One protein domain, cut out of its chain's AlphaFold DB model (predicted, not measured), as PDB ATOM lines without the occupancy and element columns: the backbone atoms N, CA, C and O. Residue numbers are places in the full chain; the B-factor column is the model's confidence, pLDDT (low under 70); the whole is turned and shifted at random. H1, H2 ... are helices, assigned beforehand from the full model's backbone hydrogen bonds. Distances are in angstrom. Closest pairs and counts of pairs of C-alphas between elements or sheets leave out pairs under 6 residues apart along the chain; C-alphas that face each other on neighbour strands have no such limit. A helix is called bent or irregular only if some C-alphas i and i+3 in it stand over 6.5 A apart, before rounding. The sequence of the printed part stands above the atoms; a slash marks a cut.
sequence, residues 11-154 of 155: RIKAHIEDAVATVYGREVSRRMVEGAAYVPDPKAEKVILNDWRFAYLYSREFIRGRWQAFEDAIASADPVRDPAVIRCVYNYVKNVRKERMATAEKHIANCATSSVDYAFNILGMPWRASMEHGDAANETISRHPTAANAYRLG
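What this domain is: This is residues 11 to 154 of the 155 residues of an uncharacterized protein of Rhizobium cellulosilyticum (UniProt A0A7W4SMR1). The chain winds in stacked turns, a short solenoid of two rows of helices: H1, H3, H5, H7 and H9 make one row and run roughly the same way, while the shorter H2, H4, H6 and H8 make a second, looser row over one side of it. H1 is the longest helix and ends in residues 32 to 37, which stick out at one end of the stack. The printed part has 144 residues with nine named helices, H1 to H9 in order, and no named strand; the class is all helix. It is compact, with a radius of gyration of the C-alphas of 16.7 A, and spans 50 by 35 by 25 A.

Where its parts are: H1, residues 11 to 37, begins at C-alpha 11 at (13.046, -8.898, 13.890) and is 37.2 A long. It has a kink of 53 degrees near residue 31 and is irregular, with C-alphas 33 and 36 9.2 A apart. H2 is residues 42 to 48, H3 residues 52 to 63, 14.6 A long, and H4 residues 68 to 76. H5, residues 83 to 97, is 19.7 A long and begins at (15.509, -11.250, 34.409). H6 is residues 102 to 108, H7 residues 112 to 123, 15.2 A long, and H8 residues 134 to 142. H9, residues 145 to 153, ends at C-alpha 153 at (21.316, -16.663, 55.714).

How they stand to each other: H1 touches H2 with residues 20 to 27 alone, opposite ways at a steep tilt of 48 degrees; the closest C-alphas, of Val 20 and Ile 48, are 5.6 A apart. H3 and H5 touch, the same way at a shallow tilt of 23 degrees, with the C-alphas of Tyr 56 and Tyr 92 closest at 5.7 A. H4 touches H6, closest at the C-alphas of Ala 75 and Thr 103, 5.1 A. H5 and H6 form a helical hairpin, with the C-alphas of Ile 86 and Ile 108 closest at 5.7 A. H7, the hub, touches H5, H8 and H9, and it touches H6 only at the corner by their link, and only just, with 3 pairs of C-alphas within 8 A, the closest being those of Ile 108 and Ser 115, 5.6 A apart; with residues 112 to 116 alone it touches H8, where the closest C-alphas, of Ala 112 and Ile 141, are 4.4 A apart, and H9, where the closest, of Thr 113 and Ala 147, are 5.7 A apart. H1 and H9 are apart. Every O i to N i+4 pair is within hydrogen-bond range in H2, H4, H7, H8 and H9; the counts are 21 of 23 in H1, 7 of 8 in H3, 10 of 11 in H5 and 1 of 3 in H6, where 3 of 4 O i to N i+3 pairs are within range.

The domain as a whole: The two C-alphas farthest apart, of Ala 37 and Pro 145, are 50.6 A apart. The printed part has no cut and no long link. The mean pLDDT of the printed part is 94.1, and no printed residue is under 70.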
ATOM      1  N   ARG A  11      12.613 -10.046  14.704       87.88
ATOM      2  CA  ARG A  11      13.046  -8.898  13.890       87.88
ATOM      3  C   ARG A  11      12.317  -7.614  14.277       87.88
ATOM      4  O   ARG A  11      12.954  -6.571  14.377       87.88
ATOM      5  N   ILE A  12      11.008  -7.695  14.528       85.88
ATOM      6  CA  ILE A  12      10.213  -6.565  15.026       85.88
ATOM      7  C   ILE A  12      10.750  -6.115  16.385       85.88
ATOM      8  O   ILE A  12      10.995  -4.925  16.568       85.88
ATOM      9  N   LYS A  13      11.001  -7.049  17.313       83.31
ATOM     10  CA  LYS A  13      11.576  -6.728  18.627       83.31
ATOM     11  C   LYS A  13      12.924  -6.015  18.495       83.31
ATOM     12  O   LYS A  13      13.090  -4.949  19.075       83.31
ATOM     13  N   ALA A  14      13.849  -6.558  17.703       82.81
ATOM     14  CA  ALA A  14      15.167  -5.958  17.502       82.81
ATOM     15  C   ALA A  14      15.079  -4.550  16.888       82.81
ATOM     16  O   ALA A  14      15.791  -3.645  17.311       82.81
ATOM     17  N   HIS A  15      14.173  -4.343  15.927       85.00
ATOM     18  CA  HIS A  15      13.954  -3.023  15.337       85.00
ATOM     19  C   HIS A  15      13.399  -2.012  16.351       85.00
ATOM     20  O   HIS A  15      13.818  -0.858  16.357       85.00
ATOM     21  N   ILE A  16      12.485  -2.439  17.229       83.56
ATOM     22  CA  ILE A  16      11.973  -1.594  18.314       83.56
ATOM     23  C   ILE A  16      13.104  -1.236  19.283       83.56
ATOM     24  O   ILE A  16      13.255  -0.067  19.618       83.56
ATOM     25  N   GLU A  17      13.918  -2.206  19.705       85.25
ATOM     26  CA  GLU A  17      15.050  -1.965  20.612       85.25
ATOM     27  C   GLU A  17      16.054  -0.958  20.022       85.25
ATOM     28  O   GLU A  17      16.468  -0.026  20.711       85.25
ATOM     29  N   ASP A  18      16.382  -1.091  18.735       88.81
ATOM     30  CA  ASP A  18      17.253  -0.160  18.007       88.81
ATOM     31  C   ASP A  18      16.647   1.251  17.904       88.81
ATOM     32  O   ASP A  18      17.319   2.261  18.149       88.81
ATOM     33  N   ALA A  19      15.341   1.335  17.633       89.50
ATOM     34  CA  ALA A  19      14.622   2.603  17.598       89.50
ATOM     35  C   ALA A  19      14.619   3.293  18.972       89.50
ATOM     36  O   ALA A  19      14.857   4.502  19.054       89.50
ATOM     37  N   VAL A  20      14.398   2.542  20.057       92.12
ATOM     38  CA  VAL A  20      14.435   3.084  21.422       92.12
ATOM     39  C   VAL A  20      15.840   3.561  21.782       92.12
ATOM     40  O   VAL A  20      15.982   4.681  22.275       92.12
ATOM     41  N   ALA A  21      16.877   2.773  21.484       91.25
ATOM     42  CA  ALA A  21      18.267   3.161  21.721       91.25
ATOM     43  C   ALA A  21      18.635   4.452  20.972       91.25
ATOM     44  O   ALA A  21      19.248   5.355  21.544       91.25
ATOM     45  N   THR A  22      18.193   4.572  19.717       94.00
ATOM     46  CA  THR A  22      18.397   5.764  18.884       94.00
ATOM     47  C   THR A  22      17.713   6.998  19.475       94.00
ATOM     48  O   THR A  22      18.327   8.064  19.573       94.00
ATOM     49  N   VAL A  23      16.446   6.876  19.884       95.25
ATOM     50  CA  VAL A  23      15.686   7.991  20.474       95.25
ATOM     51  C   VAL A  23      16.266   8.398  21.827       95.25
ATOM     52  O   VAL A  23      16.483   9.587  22.058       95.25
ATOM     53  N   TYR A  24      16.599   7.433  22.684       93.25
ATOM     54  CA  TYR A  24      17.261   7.694  23.960       93.25
ATOM     55  C   TYR A  24      18.598   8.421  23.766       93.25
ATOM     56  O   TYR A  24      18.833   9.456  24.388       93.25
ATOM     57  N   GLY A  25      19.452   7.925  22.864       92.19
ATOM     58  CA  GLY A  25      20.742   8.546  22.560       92.19
ATOM     59  C   GLY A  25      20.591   9.992  22.084       92.19
ATOM     60  O   GLY A  25      21.315  10.871  22.549       92.19
ATOM     61  N   ARG A  26      19.596  10.264  21.231       93.75
ATOM     62  CA  ARG A  26      19.284  11.623  20.770       93.75
ATOM     63  C   ARG A  26      18.893  12.547  21.919       93.75
ATOM     64  O   ARG A  26      19.416  13.655  21.989       93.75
ATOM     65  N   GLU A  27      18.003  12.113  22.808       93.19
ATOM     66  CA  GLU A  27      17.570  12.937  23.943       93.19
ATOM     67  C   GLU A  27      18.720  13.211  24.920       93.19
ATOM     68  O   GLU A  27      18.867  14.335  25.404       93.19
ATOM     69  N   VAL A  28      19.597  12.226  25.140       88.75
ATOM     70  CA  VAL A  28      20.831  12.410  25.918       88.75
ATOM     71  C   VAL A  28      21.726  13.471  25.277       88.75
ATOM     72  O   VAL A  28      22.126  14.415  25.959       88.75
ATOM     73  N   SER A  29      22.007  13.365  23.975       91.81
ATOM     74  CA  SER A  29      22.821  14.356  23.263       91.81
ATOM     75  C   SER A  29      22.198  15.749  23.303       91.81
ATOM     76  O   SER A  29      22.899  16.721  23.575       91.81
ATOM     77  N   ARG A  30      20.879  15.857  23.095       93.12
ATOM     78  CA  ARG A  30      20.160  17.134  23.165       93.12
ATOM     79  C   ARG A  30      20.308  17.786  24.525       93.12
ATOM     80  O   ARG A  30      20.699  18.943  24.589       93.12
ATOM     81  N   ARG A  31      20.098  17.051  25.618       89.00
ATOM     82  CA  ARG A  31      20.294  17.614  26.959       89.00
ATOM     83  C   ARG A  31      21.731  18.026  27.233       89.00
ATOM     84  O   ARG A  31      21.938  19.026  27.908       89.00
ATOM     85  N   MET A  32      22.717  17.272  26.750       89.19
ATOM     86  CA  MET A  32      24.122  17.655  26.916       89.19
ATOM     87  C   MET A  32      24.433  18.993  26.231       89.19
ATOM     88  O   MET A  32      25.211  19.773  26.769       89.19
ATOM     89  N   VAL A  33      23.808  19.267  25.082       93.56
ATOM     90  CA  VAL A  33      23.978  20.517  24.322       93.56
ATOM     91  C   VAL A  33      23.132  21.659  24.898       93.56
ATOM     92  O   VAL A  33      23.634  22.760  25.095       93.56
ATOM     93  N   GLU A  34      21.852  21.406  25.169       91.25
ATOM     94  CA  GLU A  34      20.866  22.409  25.595       91.25
ATOM     95  C   GLU A  34      20.968  22.731  27.102       91.25
ATOM     96  O   GLU A  34      20.558  23.805  27.548       91.25
ATOM     97  N   GLY A  35      21.534  21.828  27.910       88.88
ATOM     98  CA  GLY A  35      21.779  22.028  29.336       88.88
ATOM     99  C   GLY A  35      20.508  22.389  30.109       88.88
ATOM    100  O   GLY A  35      19.549  21.621  30.146       88.88
ATOM    101  N   ALA A  36      20.507  23.565  30.740       88.31
ATOM    102  CA  ALA A  36      19.369  24.066  31.511       88.31
ATOM    103  C   ALA A  36      18.162  24.475  30.646       88.31
ATOM    104  O   ALA A  36      17.056  24.570  31.171       88.31
ATOM    105  N   ALA A  37      18.357  24.709  29.344       90.19
ATOM    106  CA  ALA A  37      17.278  25.039  28.411       90.19
ATOM    107  C   ALA A  37      16.573  23.794  27.849       90.19
ATOM    108  O   ALA A  37      15.586  23.926  27.127       90.19
ATOM    109  N   TYR A  38      17.076  22.597  28.163       87.31
ATOM    110  CA  TYR A  38      16.492  21.353  27.691       87.31
ATOM    111  C   TYR A  38      15.061  21.174  28.211       87.31
ATOM    112  O   TYR A  38      14.801  21.257  29.415       87.31
ATOM    113  N   VAL A  39      14.154  20.829  27.298       89.06
ATOM    114  CA  VAL A  39      12.770  20.453  27.606       89.06
ATOM    115  C   VAL A  39      12.518  19.026  27.105       89.06
ATOM    116  O   VAL A  39      12.788  18.761  25.927       89.06
ATOM    117  N   PRO A  40      11.998  18.112  27.956       89.44
ATOM    118  CA  PRO A  40      11.621  16.763  27.543       89.44
ATOM    119  C   PRO A  40      10.674  16.751  26.346       89.44
ATOM    120  O   PRO A  40       9.672  17.464  26.352       89.44
ATOM    121  N   ASP A  41      10.975  15.938  25.326       92.50
ATOM    122  CA  ASP A  41      10.049  15.686  24.218       92.50
ATOM    123  C   ASP A  41       9.070  14.560  24.601       92.50
ATOM    124  O   ASP A  41       9.479  13.393  24.672       92.50
ATOM    125  N   PRO A  42       7.762  14.850  24.765       93.88
ATOM    126  CA  PRO A  42       6.772  13.833  25.117       93.88
ATOM    127  C   PRO A  42       6.673  12.691  24.094       93.88
ATOM    128  O   PRO A  42       6.237  11.588  24.431       93.88
ATOM    129  N   LYS A  43       7.039  12.920  22.825       94.62
ATOM    130  CA  LYS A  43       7.066  11.859  21.807       94.62
ATOM    131  C   LYS A  43       8.249  10.923  22.022       94.62
ATOM    132  O   LYS A  43       8.077   9.711  21.905       94.62
ATOM    133  N   ALA A  44       9.417  11.467  22.354       93.75
ATOM    134  CA  ALA A  44      10.596  10.671  22.667       93.75
ATOM    135  C   ALA A  44      10.380   9.844  23.942       93.75
ATOM    136  O   ALA A  44      10.641   8.644  23.954       93.75
ATOM    137  N   GLU A  45       9.800  10.458  24.972       95.44
ATOM    138  CA  GLU A  45       9.419   9.801  26.222       95.44
ATOM    139  C   GLU A  45       8.513   8.581  26.001       95.44
ATOM    140  O   GLU A  45       8.782   7.502  26.530       95.44
ATOM    141  N   LYS A  46       7.487   8.707  25.148       95.25
ATOM    142  CA  LYS A  46       6.619   7.577  24.775       95.25
ATOM    143  C   LYS A  46       7.379   6.426  24.122       95.25
ATOM    144  O   LYS A  46       7.032   5.273  24.349       95.25
ATOM    145  N   VAL A  47       8.391   6.721  23.306       95.56
ATOM    146  CA  VAL A  47       9.222   5.679  22.688       95.56
ATOM    147  C   VAL A  47      10.096   5.007  23.744       95.56
ATOM    148  O   VAL A  47      10.134   3.782  23.793       95.56
ATOM    149  N   ILE A  48      10.734   5.785  24.621       96.06
ATOM    150  CA  ILE A  48      11.601   5.277  25.695       96.06
ATOM    151  C   ILE A  48      10.841   4.336  26.640       96.06
ATOM    152  O   ILE A  48      11.384   3.307  27.039       96.06
ATOM    153  N   LEU A  49       9.575   4.634  26.954       96.00
ATOM    154  CA  LEU A  49       8.734   3.789  27.816       96.00
ATOM    155  C   LEU A  49       8.501   2.369  27.278       96.00
ATOM    156  O   LEU A  49       8.179   1.479  28.065       96.00
ATOM    157  N   ASN A  50       8.697   2.130  25.977       94.12
ATOM    158  CA  ASN A  50       8.561   0.791  25.398       94.12
ATOM    159  C   ASN A  50       9.694  -0.162  25.810       94.12
ATOM    160  O   ASN A  50       9.562  -1.371  25.620       94.12
ATOM    161  N   ASP A  51      10.788   0.348  26.385       95.00
ATOM    162  CA  ASP A  51      11.865  -0.473  26.930       95.00
ATOM    163  C   ASP A  51      12.240  -0.021  28.342       95.00
ATOM    164  O   ASP A  51      12.868   1.016  28.569       95.00
ATOM    165  N   TRP A  52      11.905  -0.857  29.320       96.75
ATOM    166  CA  TRP A  52      12.120  -0.572  30.737       96.75
ATOM    167  C   TRP A  52      13.593  -0.423  31.120       96.75
ATOM    168  O   TRP A  52      13.898   0.222  32.127       96.75
ATOM    169  N   ARG A  53      14.522  -0.975  30.327       96.00
ATOM    170  CA  ARG A  53      15.962  -0.764  30.526       96.00
ATOM    171  C   ARG A  53      16.307   0.701  30.289       96.00
ATOM    172  O   ARG A  53      16.942   1.324  31.139       96.00
ATOM    173  N   PHE A  54      15.830   1.263  29.180       96.50
ATOM    174  CA  PHE A  54      16.011   2.675  28.857       96.50
ATOM    175  C   PHE A  54      15.157   3.581  29.739       96.50
ATOM    176  O   PHE A  54      15.650   4.624  30.153       96.50
ATOM    177  N   ALA A  55      13.941   3.181  30.117       97.31
ATOM    178  CA  ALA A  55      13.109   3.976  31.019       97.31
ATOM    179  C   ALA A  55      13.730   4.139  32.417       97.31
ATOM    180  O   ALA A  55      13.722   5.237  32.982       97.31
ATOM    181  N   TYR A  56      14.350   3.081  32.953       97.44
ATOM    182  CA  TYR A  56      15.146   3.174  34.179       97.44
ATOM    183  C   TYR A  56      16.340   4.125  34.012       97.44
ATOM    184  O   TYR A  56      16.532   5.008  34.851       97.44
ATOM    185  N   LEU A  57      17.126   3.971  32.939       95.81
ATOM    186  CA  LEU A  57      18.279   4.839  32.676       95.81
ATOM    187  C   LEU A  57      17.860   6.304  32.523       95.81
ATOM    188  O   LEU A  57      18.474   7.178  33.131       95.81
ATOM    189  N   TYR A  58      16.777   6.562  31.795       94.94
ATOM    190  CA  TYR A  58      16.194   7.888  31.631       94.94
ATOM    191  C   TYR A  58      15.781   8.478  32.983       94.94
ATOM    192  O   TYR A  58      16.192   9.579  33.343       94.94
ATOM    193  N   SER A  59      15.068   7.713  33.808       96.12
ATOM    194  CA  SER A  59      14.665   8.173  35.142       96.12
ATOM    195  C   SER A  59      15.867   8.513  36.034       96.12
ATOM    196  O   SER A  59      15.869   9.530  36.727       96.12
ATOM    197  N   ARG A  60      16.916   7.682  35.998       95.00
ATOM    198  CA  ARG A  60      18.104   7.826  36.848       95.00
ATOM    199  C   ARG A  60      19.033   8.949  36.397       95.00
ATOM    200  O   ARG A  60      19.411   9.786  37.209       95.00
ATOM    201  N   GLU A  61      19.431   8.948  35.132       90.38
ATOM    202  CA  GLU A  61      20.473   9.844  34.615       90.38
ATOM    203  C   GLU A  61      19.915  11.206  34.213       90.38
ATOM    204  O   GLU A  61      20.584  12.239  34.343       90.38
ATOM    205  N   PHE A  62      18.677  11.198  33.725       88.38
ATOM    206  CA  PHE A  62      18.083  12.318  33.028       88.38
ATOM    207  C   PHE A  62      17.072  13.045  33.904       88.38
ATOM    208  O   PHE A  62      17.308  14.179  34.321       88.38
ATOM    209  N   ILE A  63      15.972  12.391  34.264       90.94
ATOM    210  CA  ILE A  63      14.997  12.985  35.187       90.94
ATOM    211  C   ILE A  63      15.644  13.180  36.566       90.94
ATOM    212  O   ILE A  63      15.366  14.168  37.239       90.94
ATOM    213  N   ARG A  64      16.567  12.282  36.951       90.69
ATOM    214  CA  ARG A  64      17.214  12.233  38.275       90.69
ATOM    215  C   ARG A  64      16.188  12.182  39.405       90.69
ATOM    216  O   ARG A  64      16.370  12.768  40.469       90.69
ATOM    217  N   GLY A  65      15.096  11.474  39.149       93.56
ATOM    218  CA  GLY A  65      13.920  11.467  39.996       93.56
ATOM    219  C   GLY A  65      12.850  10.538  39.451       93.56
ATOM    220  O   GLY A  65      13.027   9.880  38.423       93.56
ATOM    221  N   ARG A  66      11.740  10.468  40.185       96.88
ATOM    222  CA  ARG A  66      10.611   9.608  39.840       96.88
ATOM    223  C   ARG A  66      10.017  10.020  38.500       96.88
ATOM    224  O   ARG A  66       9.803  11.205  38.252       96.88
ATOM    225  N   TRP A  67       9.713   9.029  37.674       97.06
ATOM    226  CA  TRP A  67       9.026   9.235  36.410       97.06
ATOM    227  C   TRP A  67       7.660   8.565  36.456       97.06
ATOM    228  O   TRP A  67       7.553   7.350  36.304       97.06
ATOM    229  N   GLN A  68       6.613   9.365  36.677       97.19
ATOM    230  CA  GLN A  68       5.257   8.848  36.884       97.19
ATOM    231  C   GLN A  68       4.792   7.962  35.723       97.19
ATOM    232  O   GLN A  68       4.273   6.880  35.957       97.19
ATOM    233  N   ALA A  69       5.091   8.349  34.480       97.62
ATOM    234  CA  ALA A  69       4.721   7.562  33.307       97.62
ATOM    235  C   ALA A  69       5.368   6.163  33.289       97.62
ATOM    236  O   ALA A  69       4.763   5.212  32.799       97.62
ATOM    237  N   PHE A  70       6.576   6.011  33.844       98.12
ATOM    238  CA  PHE A  70       7.204   4.697  33.972       98.12
ATOM    239  C   PHE A  70       6.600   3.881  35.118       98.12
ATOM    240  O   PHE A  70       6.398   2.678  34.972       98.12
ATOM    241  N   GLU A  71       6.251   4.524  36.233       98.25
ATOM    242  CA  GLU A  71       5.533   3.856  37.326       98.25
ATOM    243  C   GLU A  71       4.163   3.344  36.874       98.25
ATOM    244  O   GLU A  71       3.799   2.209  37.193       98.25
ATOM    245  N   ASP A  72       3.450   4.141  36.080       98.06
ATOM    246  CA  ASP A  72       2.165   3.776  35.490       98.06
ATOM    247  C   ASP A  72       2.330   2.615  34.498       98.06
ATOM    248  O   ASP A  72       1.557   1.659  34.540       98.06
ATOM    249  N   ALA A  73       3.379   2.636  33.665       97.69
ATOM    250  CA  ALA A  73       3.683   1.548  32.734       97.69
ATOM    251  C   ALA A  73       3.993   0.221  33.452       97.69
ATOM    252  O   ALA A  73       3.536  -0.836  33.013       97.69
ATOM    253  N   ILE A  74       4.729   0.261  34.571       97.94
ATOM    254  CA  ILE A  74       4.948  -0.910  35.437       97.94
ATOM    255  C   ILE A  74       3.606  -1.383  36.013       97.94
ATOM    256  O   ILE A  74       3.276  -2.567  35.964       97.94
ATOM    257  N   ALA A  75       2.792  -0.460  36.529       97.50
ATOM    258  CA  ALA A  75       1.510  -0.796  37.132       97.50
ATOM    259  C   ALA A  75       0.539  -1.450  36.134       97.50
ATOM    260  O   ALA A  75      -0.131  -2.415  36.501       97.50
ATOM    261  N   SER A  76       0.497  -1.001  34.878       97.00
ATOM    262  CA  SER A  76      -0.431  -1.521  33.865       97.00
ATOM    263  C   SER A  76       0.045  -2.782  33.139       97.00
ATOM    264  O   SER A  76      -0.763  -3.439  32.492       97.00
ATOM    265  N   ALA A  77       1.336  -3.117  33.194       95.50
ATOM    266  CA  ALA A  77       1.884  -4.239  32.436       95.50
ATOM    267  C   ALA A  77       1.602  -5.605  33.077       95.50
ATOM    268  O   ALA A  77       1.533  -5.747  34.303       95.50
ATOM    269  N   ASP A  78       1.528  -6.639  32.240       95.62
ATOM    270  CA  ASP A  78       1.548  -8.027  32.696       95.62
ATOM    271  C   ASP A  78       2.900  -8.386  33.343       95.62
ATOM    272  O   ASP A  78       3.930  -7.778  33.021       95.62
ATOM    273  N   PRO A  79       2.943  -9.383  34.248       94.88
ATOM    274  CA  PRO A  79       4.185  -9.820  34.874       94.88
ATOM    275  C   PRO A  79       5.264 -10.177  33.842       94.88
ATOM    276  O   PRO A  79       5.086 -11.034  32.975       94.88
ATOM    277  N   VAL A  80       6.422  -9.524  33.962       94.69
ATOM    278  CA  VAL A  80       7.549  -9.708  33.041       94.69
ATOM    279  C   VAL A  80       8.393 -10.872  33.542       94.69
ATOM    280  O   VAL A  80       8.544 -11.050  34.749       94.69
ATOM    281  N   ARG A  81       8.939 -11.666  32.614       93.19
ATOM    282  CA  ARG A  81       9.750 -12.858  32.918       93.19
ATOM    283  C   ARG A  81      11.234 -12.711  32.584       93.19
ATOM    284  O   ARG A  81      12.026 -13.529  33.032       93.19
ATOM    285  N   ASP A  82      11.608 -11.698  31.804       95.44
ATOM    286  CA  ASP A  82      13.005 -11.435  31.454       95.44
ATOM    287  C   ASP A  82      13.773 -10.912  32.688       95.44
ATOM    288  O   ASP A  82      13.474  -9.810  33.164       95.44
ATOM    289  N   PRO A  83      14.772 -11.652  33.213       95.25
ATOM    290  CA  PRO A  83      15.509 -11.250  34.409       95.25
ATOM    291  C   PRO A  83      16.231  -9.907  34.272       95.25
ATOM    292  O   PRO A  83      16.354  -9.189  35.265       95.25
ATOM    293  N   ALA A  84      16.696  -9.543  33.073       94.94
ATOM    294  CA  ALA A  84      17.378  -8.271  32.850       94.94
ATOM    295  C   ALA A  84      16.399  -7.096  32.983       94.94
ATOM    296  O   ALA A  84      16.713  -6.088  33.617       94.94
ATOM    297  N   VAL A  85      15.181  -7.257  32.461       96.62
ATOM    298  CA  VAL A  85      14.110  -6.264  32.600       96.62
ATOM    299  C   VAL A  85      13.638  -6.169  34.052       96.62
ATOM    300  O   VAL A  85      13.521  -5.069  34.591       96.62
ATOM    301  N   ILE A  86      13.441  -7.306  34.725       98.12
ATOM    302  CA  ILE A  86      13.055  -7.337  36.144       98.12
ATOM    303  C   ILE A  86      14.119  -6.650  37.016       98.12
ATOM    304  O   ILE A  86      13.790  -5.881  37.921       98.12
ATOM    305  N   ARG A  87      15.404  -6.860  36.708       97.75
ATOM    306  CA  ARG A  87      16.517  -6.184  37.383       97.75
ATOM    307  C   ARG A  87      16.444  -4.660  37.222       97.75
ATOM    308  O   ARG A  87      16.748  -3.949  38.177       97.75
ATOM    309  N   CYS A  88      16.023  -4.146  36.064       97.56
ATOM    310  CA  CYS A  88      15.801  -2.710  35.857       97.56
ATOM    311  C   CYS A  88      14.648  -2.166  36.707       97.56
ATOM    312  O   CYS A  88      14.802  -1.100  37.297       97.56
ATOM    313  N   VAL A  89      13.547  -2.912  36.843       98.25
ATOM    314  CA  VAL A  89      12.433  -2.541  37.736       98.25
ATOM    315  C   VAL A  89      12.907  -2.461  39.187       98.25
ATOM    316  O   VAL A  89      12.719  -1.436  39.838       98.25
ATOM    317  N   TYR A  90      13.600  -3.492  39.682       98.25
ATOM    318  CA  TYR A  90      14.193  -3.466  41.023       98.25
ATOM    319  C   TYR A  90      15.144  -2.272  41.203       98.25
ATOM    320  O   TYR A  90      15.040  -1.536  42.183       98.25
ATOM    321  N   ASN A  91      16.048  -2.039  40.246       98.19
ATOM    322  CA  ASN A  91      17.002  -0.936  40.317       98.19
ATOM    323  C   ASN A  91      16.313   0.436  40.291       98.19
ATOM    324  O   ASN A  91      16.793   1.358  40.951       98.19
ATOM    325  N   TYR A  92      15.203   0.583  39.563       98.50
ATOM    326  CA  TYR A  92      14.381   1.789  39.611       98.50
ATOM    327  C   TYR A  92      13.816   1.991  41.016       98.50
ATOM    328  O   TYR A  92      14.003   3.060  41.602       98.50
ATOM    329  N   VAL A  93      13.199   0.956  41.596       98.31
ATOM    330  CA  VAL A  93      12.640   1.047  42.950       98.31
ATOM    331  C   VAL A  93      13.726   1.382  43.972       98.31
ATOM    332  O   VAL A  93      13.530   2.267  44.798       98.31
ATOM    333  N   LYS A  94      14.906   0.766  43.872       98.00
ATOM    334  CA  LYS A  94      16.025   1.018  44.787       98.00
ATOM    335  C   LYS A  94      16.654   2.401  44.634       98.00
ATOM    336  O   LYS A  94      16.877   3.078  45.630       98.00
ATOM    337  N   ASN A  95      16.991   2.804  43.411       97.44
ATOM    338  CA  ASN A  95      17.863   3.961  43.188       97.44
ATOM    339  C   ASN A  95      17.090   5.250  42.903       97.44
ATOM    340  O   ASN A  95      17.582   6.333  43.217       97.44
ATOM    341  N   VAL A  96      15.904   5.136  42.302       98.00
ATOM    342  CA  VAL A  96      15.090   6.282  41.879       98.00
ATOM    343  C   VAL A  96      13.939   6.505  42.851       98.00
ATOM    344  O   VAL A  96      13.829   7.589  43.419       98.00
ATOM    345  N   ARG A  97      13.108   5.481  43.074       97.50
ATOM    346  CA  ARG A  97      11.924   5.597  43.935       97.50
ATOM    347  C   ARG A  97      12.289   5.638  45.424       97.50
ATOM    348  O   ARG A  97      11.760   6.470  46.146       97.50
ATOM    349  N   LYS A  98      13.220   4.777  45.847       95.75
ATOM    350  CA  LYS A  98      13.756   4.625  47.217       95.75
ATOM    351  C   LYS A  98      12.723   4.255  48.290       95.75
ATOM    352  O   LYS A  98      12.970   4.434  49.476       95.75
ATOM    353  N   GLU A  99      11.586   3.712  47.881       95.12
ATOM    354  CA  GLU A  99      10.503   3.265  48.759       95.12
ATOM    355  C   GLU A  99       9.838   2.019  48.167       95.12
ATOM    356  O   GLU A  99       9.936   1.768  46.963       95.12
ATOM    357  N   ARG A 100       9.142   1.246  49.009       96.19
ATOM    358  CA  ARG A 100       8.387   0.061  48.583       96.19
ATOM    359  C   ARG A 100       7.381   0.419  47.482       96.19
ATOM    360  O   ARG A 100       6.657   1.405  47.593       96.19
ATOM    361  N   MET A 101       7.295  -0.420  46.450       96.38
ATOM    362  CA  MET A 101       6.378  -0.244  45.323       96.38
ATOM    363  C   MET A 101       5.635  -1.548  45.032       96.38
ATOM    364  O   MET A 101       6.114  -2.360  44.247       96.38
ATOM    365  N   ALA A 102       4.450  -1.726  45.626       94.75
ATOM    366  CA  ALA A 102       3.641  -2.944  45.475       94.75
ATOM    367  C   ALA A 102       3.383  -3.314  44.002       94.75
ATOM    368  O   ALA A 102       3.542  -4.462  43.602       94.75
ATOM    369  N   THR A 103       3.122  -2.320  43.149       96.12
ATOM    370  CA  THR A 103       2.910  -2.531  41.708       96.12
ATOM    371  C   THR A 103       4.126  -3.113  40.979       96.12
ATOM    372  O   THR A 103       3.954  -3.776  39.959       96.12
ATOM    373  N   ALA A 104       5.346  -2.917  41.489       97.38
ATOM    374  CA  ALA A 104       6.565  -3.515  40.944       97.38
ATOM    375  C   ALA A 104       6.796  -4.956  41.438       97.38
ATOM    376  O   ALA A 104       7.456  -5.745  40.754       97.38
ATOM    377  N   GLU A 105       6.246  -5.315  42.604       97.44
ATOM    378  CA  GLU A 105       6.460  -6.609  43.270       97.44
ATOM    379  C   GLU A 105       5.997  -7.774  42.384       97.44
ATOM    380  O   GLU A 105       6.687  -8.791  42.311       97.44
ATOM    381  N   LYS A 106       4.934  -7.580  41.588       96.75
ATOM    382  CA  LYS A 106       4.434  -8.574  40.618       96.75
ATOM    383  C   LYS A 106       5.450  -8.979  39.551       96.75
ATOM    384  O   LYS A 106       5.423 -10.108  39.067       96.75
ATOM    385  N   HIS A 107       6.349  -8.072  39.167       97.94
ATOM    386  CA  HIS A 107       7.421  -8.370  38.214       97.94
ATOM    387  C   HIS A 107       8.633  -8.948  38.941       97.94
ATOM    388  O   HIS A 107       9.200  -9.944  38.496       97.94
ATOM    389  N   ILE A 108       9.006  -8.345  40.075       98.06
ATOM    390  CA  ILE A 108      10.181  -8.729  40.867       98.06
ATOM    391  C   ILE A 108      10.082 -10.174  41.357       98.06
ATOM    392  O   ILE A 108      11.069 -10.903  41.254       98.06
ATOM    393  N   ALA A 109       8.890 -10.606  41.780       97.31
ATOM    394  CA  ALA A 109       8.616 -11.964  42.243       97.31
ATOM    395  C   ALA A 109       8.976 -13.060  41.219       97.31
ATOM    396  O   ALA A 109       9.258 -14.185  41.614       97.31
ATOM    397  N   ASN A 110       9.038 -12.745  39.916       96.69
ATOM    398  CA  ASN A 110       9.426 -13.701  38.867       96.69
ATOM    399  C   ASN A 110      10.947 -13.870  38.705       96.69
ATOM    400  O   ASN A 110      11.397 -14.622  37.841       96.69
ATOM    401  N   CYS A 111      11.763 -13.177  39.504       96.69
ATOM    402  CA  CYS A 111      13.218 -13.286  39.476       96.69
ATOM    403  C   CYS A 111      13.757 -13.530  40.885       96.69
ATOM    404  O   CYS A 111      13.717 -12.637  41.730       96.69
ATOM    405  N   ALA A 112      14.326 -14.716  41.124       96.81
ATOM    406  CA  ALA A 112      14.815 -15.115  42.445       96.81
ATOM    407  C   ALA A 112      15.842 -14.127  43.016       96.81
ATOM    408  O   ALA A 112      15.701 -13.672  44.145       96.81
ATOM    409  N   THR A 113      16.850 -13.745  42.224       95.94
ATOM    410  CA  THR A 113      17.910 -12.832  42.684       95.94
ATOM    411  C   THR A 113      17.366 -11.441  42.996       95.94
ATOM    412  O   THR A 113      17.681 -10.886  44.041       95.94
ATOM    413  N   SER A 114      16.492 -10.897  42.144       97.12
ATOM    414  CA  SER A 114      15.867  -9.591  42.396       97.12
ATOM    415  C   SER A 114      14.878  -9.637  43.569       97.12
ATOM    416  O   SER A 114      14.737  -8.647  44.276       97.12
ATOM    417  N   SER A 115      14.221 -10.777  43.810       97.44
ATOM    418  CA  SER A 115      13.324 -10.975  44.957       97.44
ATOM    419  C   SER A 115      14.083 -10.975  46.282       97.44
ATOM    420  O   SER A 115      13.647 -10.315  47.225       97.44
ATOM    421  N   VAL A 116      15.226 -11.668  46.344       96.94
ATOM    422  CA  VAL A 116      16.140 -11.635  47.499       96.94
ATOM    423  C   VAL A 116      16.608 -10.205  47.754       96.94
ATOM    424  O   VAL A 116      16.403  -9.667  48.843       96.94
ATOM    425  N   ASP A 117      17.139  -9.557  46.716       96.50
ATOM    426  CA  ASP A 117      17.641  -8.188  46.801       96.50
ATOM    427  C   ASP A 117      16.559  -7.201  47.266       96.50
ATOM    428  O   ASP A 117      16.836  -6.319  48.078       96.50
ATOM    429  N   TYR A 118      15.323  -7.330  46.779       97.12
ATOM    430  CA  TYR A 118      14.218  -6.456  47.170       97.12
ATOM    431  C   TYR A 118      13.823  -6.639  48.639       97.12
ATOM    432  O   TYR A 118      13.613  -5.652  49.346       97.12
ATOM    433  N   ALA A 119      13.782  -7.882  49.128       96.38
ATOM    434  CA  ALA A 119      13.478  -8.143  50.530       96.38
ATOM    435  C   ALA A 119      14.512  -7.504  51.470       96.38
ATOM    436  O   ALA A 119      14.137  -6.878  52.459       96.38
ATOM    437  N   PHE A 120      15.799  -7.571  51.128       94.75
ATOM    438  CA  PHE A 120      16.846  -6.956  51.945       94.75
ATOM    439  C   PHE A 120      16.910  -5.436  51.812       94.75
ATOM    440  O   PHE A 120      16.948  -4.730  52.814       94.75
ATOM    441  N   ASN A 121      16.920  -4.920  50.583       95.56
ATOM    442  CA  ASN A 121      17.201  -3.506  50.340       95.56
ATOM    443  C   ASN A 121      15.972  -2.603  50.494       95.56
ATOM    444  O   ASN A 121      16.143  -1.407  50.716       95.56
ATOM    445  N   ILE A 122      14.759  -3.138  50.317       96.81
ATOM    446  CA  ILE A 122      13.523  -2.344  50.272       96.81
ATOM    447  C   ILE A 122      12.564  -2.729  51.397       96.81
ATOM    448  O   ILE A 122      12.061  -1.846  52.085       96.81
ATOM    449  N   LEU A 123      12.305  -4.025  51.605       95.12
ATOM    450  CA  LEU A 123      11.389  -4.464  52.667       95.12
ATOM    451  C   LEU A 123      12.046  -4.457  54.054       95.12
ATOM    452  O   LEU A 123      11.347  -4.308  55.056       95.12
ATOM    453  N   GLY A 124      13.366  -4.659  54.121       93.25
ATOM    454  CA  GLY A 124      14.103  -4.858  55.373       93.25
ATOM    455  C   GLY A 124      13.717  -6.145  56.112       93.25
ATOM    456  O   GLY A 124      14.022  -6.300  57.292       93.25
ATOM    457  N   MET A 125      13.000  -7.053  55.448       92.50
ATOM    458  CA  MET A 125      12.499  -8.300  56.018       92.50
ATOM    459  C   MET A 125      12.186  -9.317  54.912       92.50
ATOM    460  O   MET A 125      12.006  -8.928  53.754       92.50
ATOM    461  N   PRO A 126      12.051 -10.613  55.252       94.31
ATOM    462  CA  PRO A 126      11.584 -11.602  54.296       94.31
ATOM    463  C   PRO A 126      10.167 -11.314  53.765       94.31
ATOM    464  O   PRO A 126       9.331 -10.733  54.463       94.31
ATOM    465  N   TRP A 127       9.883 -11.777  52.547       95.50
ATOM    466  CA  TRP A 127       8.584 -11.769  51.895       95.50
ATOM    467  C   TRP A 127       7.619 -12.571  52.757       95.50
ATOM    468  O   TRP A 127       7.818 -13.762  53.011       95.50
ATOM    469  N   ARG A 128       6.563 -11.912  53.226       93.50
ATOM    470  CA  ARG A 128       5.502 -12.563  53.996       93.50
ATOM    471  C   ARG A 128       4.415 -13.038  53.045       93.50
ATOM    472  O   ARG A 128       4.081 -12.320  52.112       93.50
ATOM    473  N   ALA A 129       3.793 -14.174  53.345       89.00
ATOM    474  CA  ALA A 129       2.622 -14.658  52.604       89.00
ATOM    475  C   ALA A 129       1.453 -13.650  52.602       89.00
ATOM    476  O   ALA A 129       0.653 -13.609  51.678       89.00
ATOM    477  N   SER A 130       1.372 -12.786  53.622       90.38
ATOM    478  CA  SER A 130       0.380 -11.706  53.684       90.38
ATOM    479  C   SER A 130       0.675 -10.518  52.759       90.38
ATOM    480  O   SER A 130      -0.170  -9.636  52.628       90.38
ATOM    481  N   MET A 131       1.866 -10.447  52.154       90.75
ATOM    482  CA  MET A 131       2.205  -9.425  51.164       90.75
ATOM    483  C   MET A 131       1.719  -9.858  49.784       90.75
ATOM    484  O   MET A 131       1.780 -11.034  49.425       90.75
ATOM    485  N   GLU A 132       1.304  -8.885  48.979       89.00
ATOM    486  CA  GLU A 132       1.003  -9.117  47.571       89.00
ATOM    487  C   GLU A 132       2.222  -9.748  46.873       89.00
ATOM    488  O   GLU A 132       3.350  -9.285  47.026       89.00
ATOM    489  N   HIS A 133       2.002 -10.857  46.162       94.56
ATOM    490  CA  HIS A 133       3.043 -11.638  45.477       94.56
ATOM    491  C   HIS A 133       4.146 -12.238  46.371       94.56
ATOM    492  O   HIS A 133       5.116 -12.788  45.844       94.56
ATOM    493  N   GLY A 134       3.988 -12.217  47.700       95.25
ATOM    494  CA  GLY A 134       4.957 -12.796  48.633       95.25
ATOM    495  C   GLY A 134       5.150 -14.302  48.446       95.25
ATOM    496  O   GLY A 134       6.286 -14.775  48.414       95.25
ATOM    497  N   ASP A 135       4.063 -15.048  48.236       95.88
ATOM    498  CA  ASP A 135       4.130 -16.492  47.968       95.88
ATOM    499  C   ASP A 135       4.881 -16.793  46.664       95.88
ATOM    500  O   ASP A 135       5.764 -17.648  46.642       95.88
ATOM    501  N   ALA A 136       4.606 -16.032  45.600       95.62
ATOM    502  CA  ALA A 136       5.272 -16.187  44.307       95.62
ATOM    503  C   ALA A 136       6.778 -15.871  44.384       95.62
ATOM    504  O   ALA A 136       7.595 -16.568  43.775       95.62
ATOM    505  N   ALA A 137       7.158 -14.847  45.156       96.69
ATOM    506  CA  ALA A 137       8.556 -14.513  45.400       96.69
ATOM    507  C   ALA A 137       9.258 -15.635  46.178       96.69
ATOM    508  O   ALA A 137      10.311 -16.112  45.753       96.69
ATOM    509  N   ASN A 138       8.658 -16.113  47.273       96.31
ATOM    510  CA  ASN A 138       9.208 -17.202  48.084       96.31
ATOM    511  C   ASN A 138       9.342 -18.508  47.285       96.31
ATOM    512  O   ASN A 138      10.372 -19.184  47.369       96.31
ATOM    513  N   GLU A 139       8.350 -18.839  46.458       96.31
ATOM    514  CA  GLU A 139       8.400 -19.990  45.559       96.31
ATOM    515  C   GLU A 139       9.566 -19.859  44.571       96.31
ATOM    516  O   GLU A 139      10.402 -20.762  44.461       96.31
ATOM    517  N   THR A 140       9.686 -18.712  43.903       96.69
ATOM    518  CA  THR A 140      10.754 -18.462  42.927       96.69
ATOM    519  C   THR A 140      12.140 -18.499  43.576       96.69
ATOM    520  O   THR A 140      13.068 -19.081  43.009       96.69
ATOM    521  N   ILE A 141      12.289 -17.940  44.781       96.88
ATOM    522  CA  ILE A 141      13.532 -17.992  45.562       96.88
ATOM    523  C   ILE A 141      13.898 -19.439  45.894       96.88
ATOM    524  O   ILE A 141      15.029 -19.848  45.641       96.88
ATOM    525  N   SER A 142      12.953 -20.226  46.419       96.00
ATOM    526  CA  SER A 142      13.204 -21.609  46.854       96.00
ATOM    527  C   SER A 142      13.693 -22.526  45.727       96.00
ATOM    528  O   SER A 142      14.502 -23.423  45.962       96.00
ATOM    529  N   ARG A 143      13.260 -22.262  44.489       95.62
ATOM    530  CA  ARG A 143      13.666 -23.007  43.288       95.62
ATOM    531  C   ARG A 143      15.060 -22.636  42.779       95.62
ATOM    532  O   ARG A 143      15.589 -23.335  41.919       95.62
ATOM    533  N   HIS A 144      15.667 -21.561  43.284       95.56
ATOM    534  CA  HIS A 144      16.985 -21.098  42.859       95.56
ATOM    535  C   HIS A 144      18.025 -21.323  43.973       95.56
ATOM    536  O   HIS A 144      18.086 -20.527  44.911       95.56
ATOM    537  N   PRO A 145      18.934 -22.315  43.855       93.19
ATOM    538  CA  PRO A 145      19.812 -22.742  44.952       93.19
ATOM    539  C   PRO A 145      20.606 -21.611  45.623       93.19
ATOM    540  O   PRO A 145      20.586 -21.472  46.845       93.19
ATOM    541  N   THR A 146      21.266 -20.757  44.833       92.94
ATOM    542  CA  THR A 146      22.071 -19.644  45.367       92.94
ATOM    543  C   THR A 146      21.219 -18.592  46.076       92.94
ATOM    544  O   THR A 146      21.566 -18.167  47.174       92.94
ATOM    545  N   ALA A 147      20.085 -18.204  45.485       92.75
ATOM    546  CA  ALA A 147      19.162 -17.237  46.063       92.75
ATOM    547  C   ALA A 147      18.525 -17.785  47.346       92.75
ATOM    548  O   ALA A 147      18.537 -17.100  48.358       92.75
ATOM    549  N   ALA A 148      18.059 -19.038  47.343       93.56
ATOM    550  CA  ALA A 148      17.525 -19.700  48.532       93.56
ATOM    551  C   ALA A 148      18.538 -19.729  49.688       93.56
ATOM    552  O   ALA A 148      18.172 -19.507  50.842       93.56
ATOM    553  N   ASN A 149      19.816 -19.983  49.385       92.56
ATOM    554  CA  ASN A 149      20.881 -19.953  50.383       92.56
ATOM    555  C   ASN A 149      21.117 -18.548  50.942       92.56
ATOM    556  O   ASN A 149      21.144 -18.401  52.161       92.56
ATOM    557  N   ALA A 150      21.248 -17.537  50.079       88.88
ATOM    558  CA  ALA A 150      21.405 -16.143  50.503       88.88
ATOM    559  C   ALA A 150      20.224 -15.693  51.379       88.88
ATOM    560  O   ALA A 150      20.404 -15.182  52.482       88.88
ATOM    561  N   TYR A 151      19.007 -16.024  50.943       90.06
ATOM    562  CA  TYR A 151      17.775 -15.639  51.612       90.06
ATOM    563  C   TYR A 151      17.633 -16.209  53.021       90.06
ATOM    564  O   TYR A 151      17.246 -15.501  53.947       90.06
ATOM    565  N   ARG A 152      18.000 -17.481  53.201       89.38
ATOM    566  CA  ARG A 152      17.996 -18.148  54.509       89.38
ATOM    567  C   ARG A 152      19.036 -17.566  55.464       89.38
ATOM    568  O   ARG A 152      18.805 -17.538  56.667       89.38
ATOM    569  N   LEU A 153      20.189 -17.169  54.931       87.81
ATOM    570  CA  LEU A 153      21.316 -16.663  55.714       87.81
ATOM    571  C   LEU A 153      21.215 -15.161  56.013       87.81
ATOM    572  O   LEU A 153      22.037 -14.650  56.765       87.81
ATOM    573  N   GLY A 154      20.220 -14.464  55.457       80.88
ATOM    574  CA  GLY A 154      20.076 -13.022  55.648       80.88
ATOM    575  C   GLY A 154      21.153 -12.198  54.929       80.88
ATOM    576  O   GLY A 154      21.470 -11.110  55.403       80.88
TER     577      GLY A 154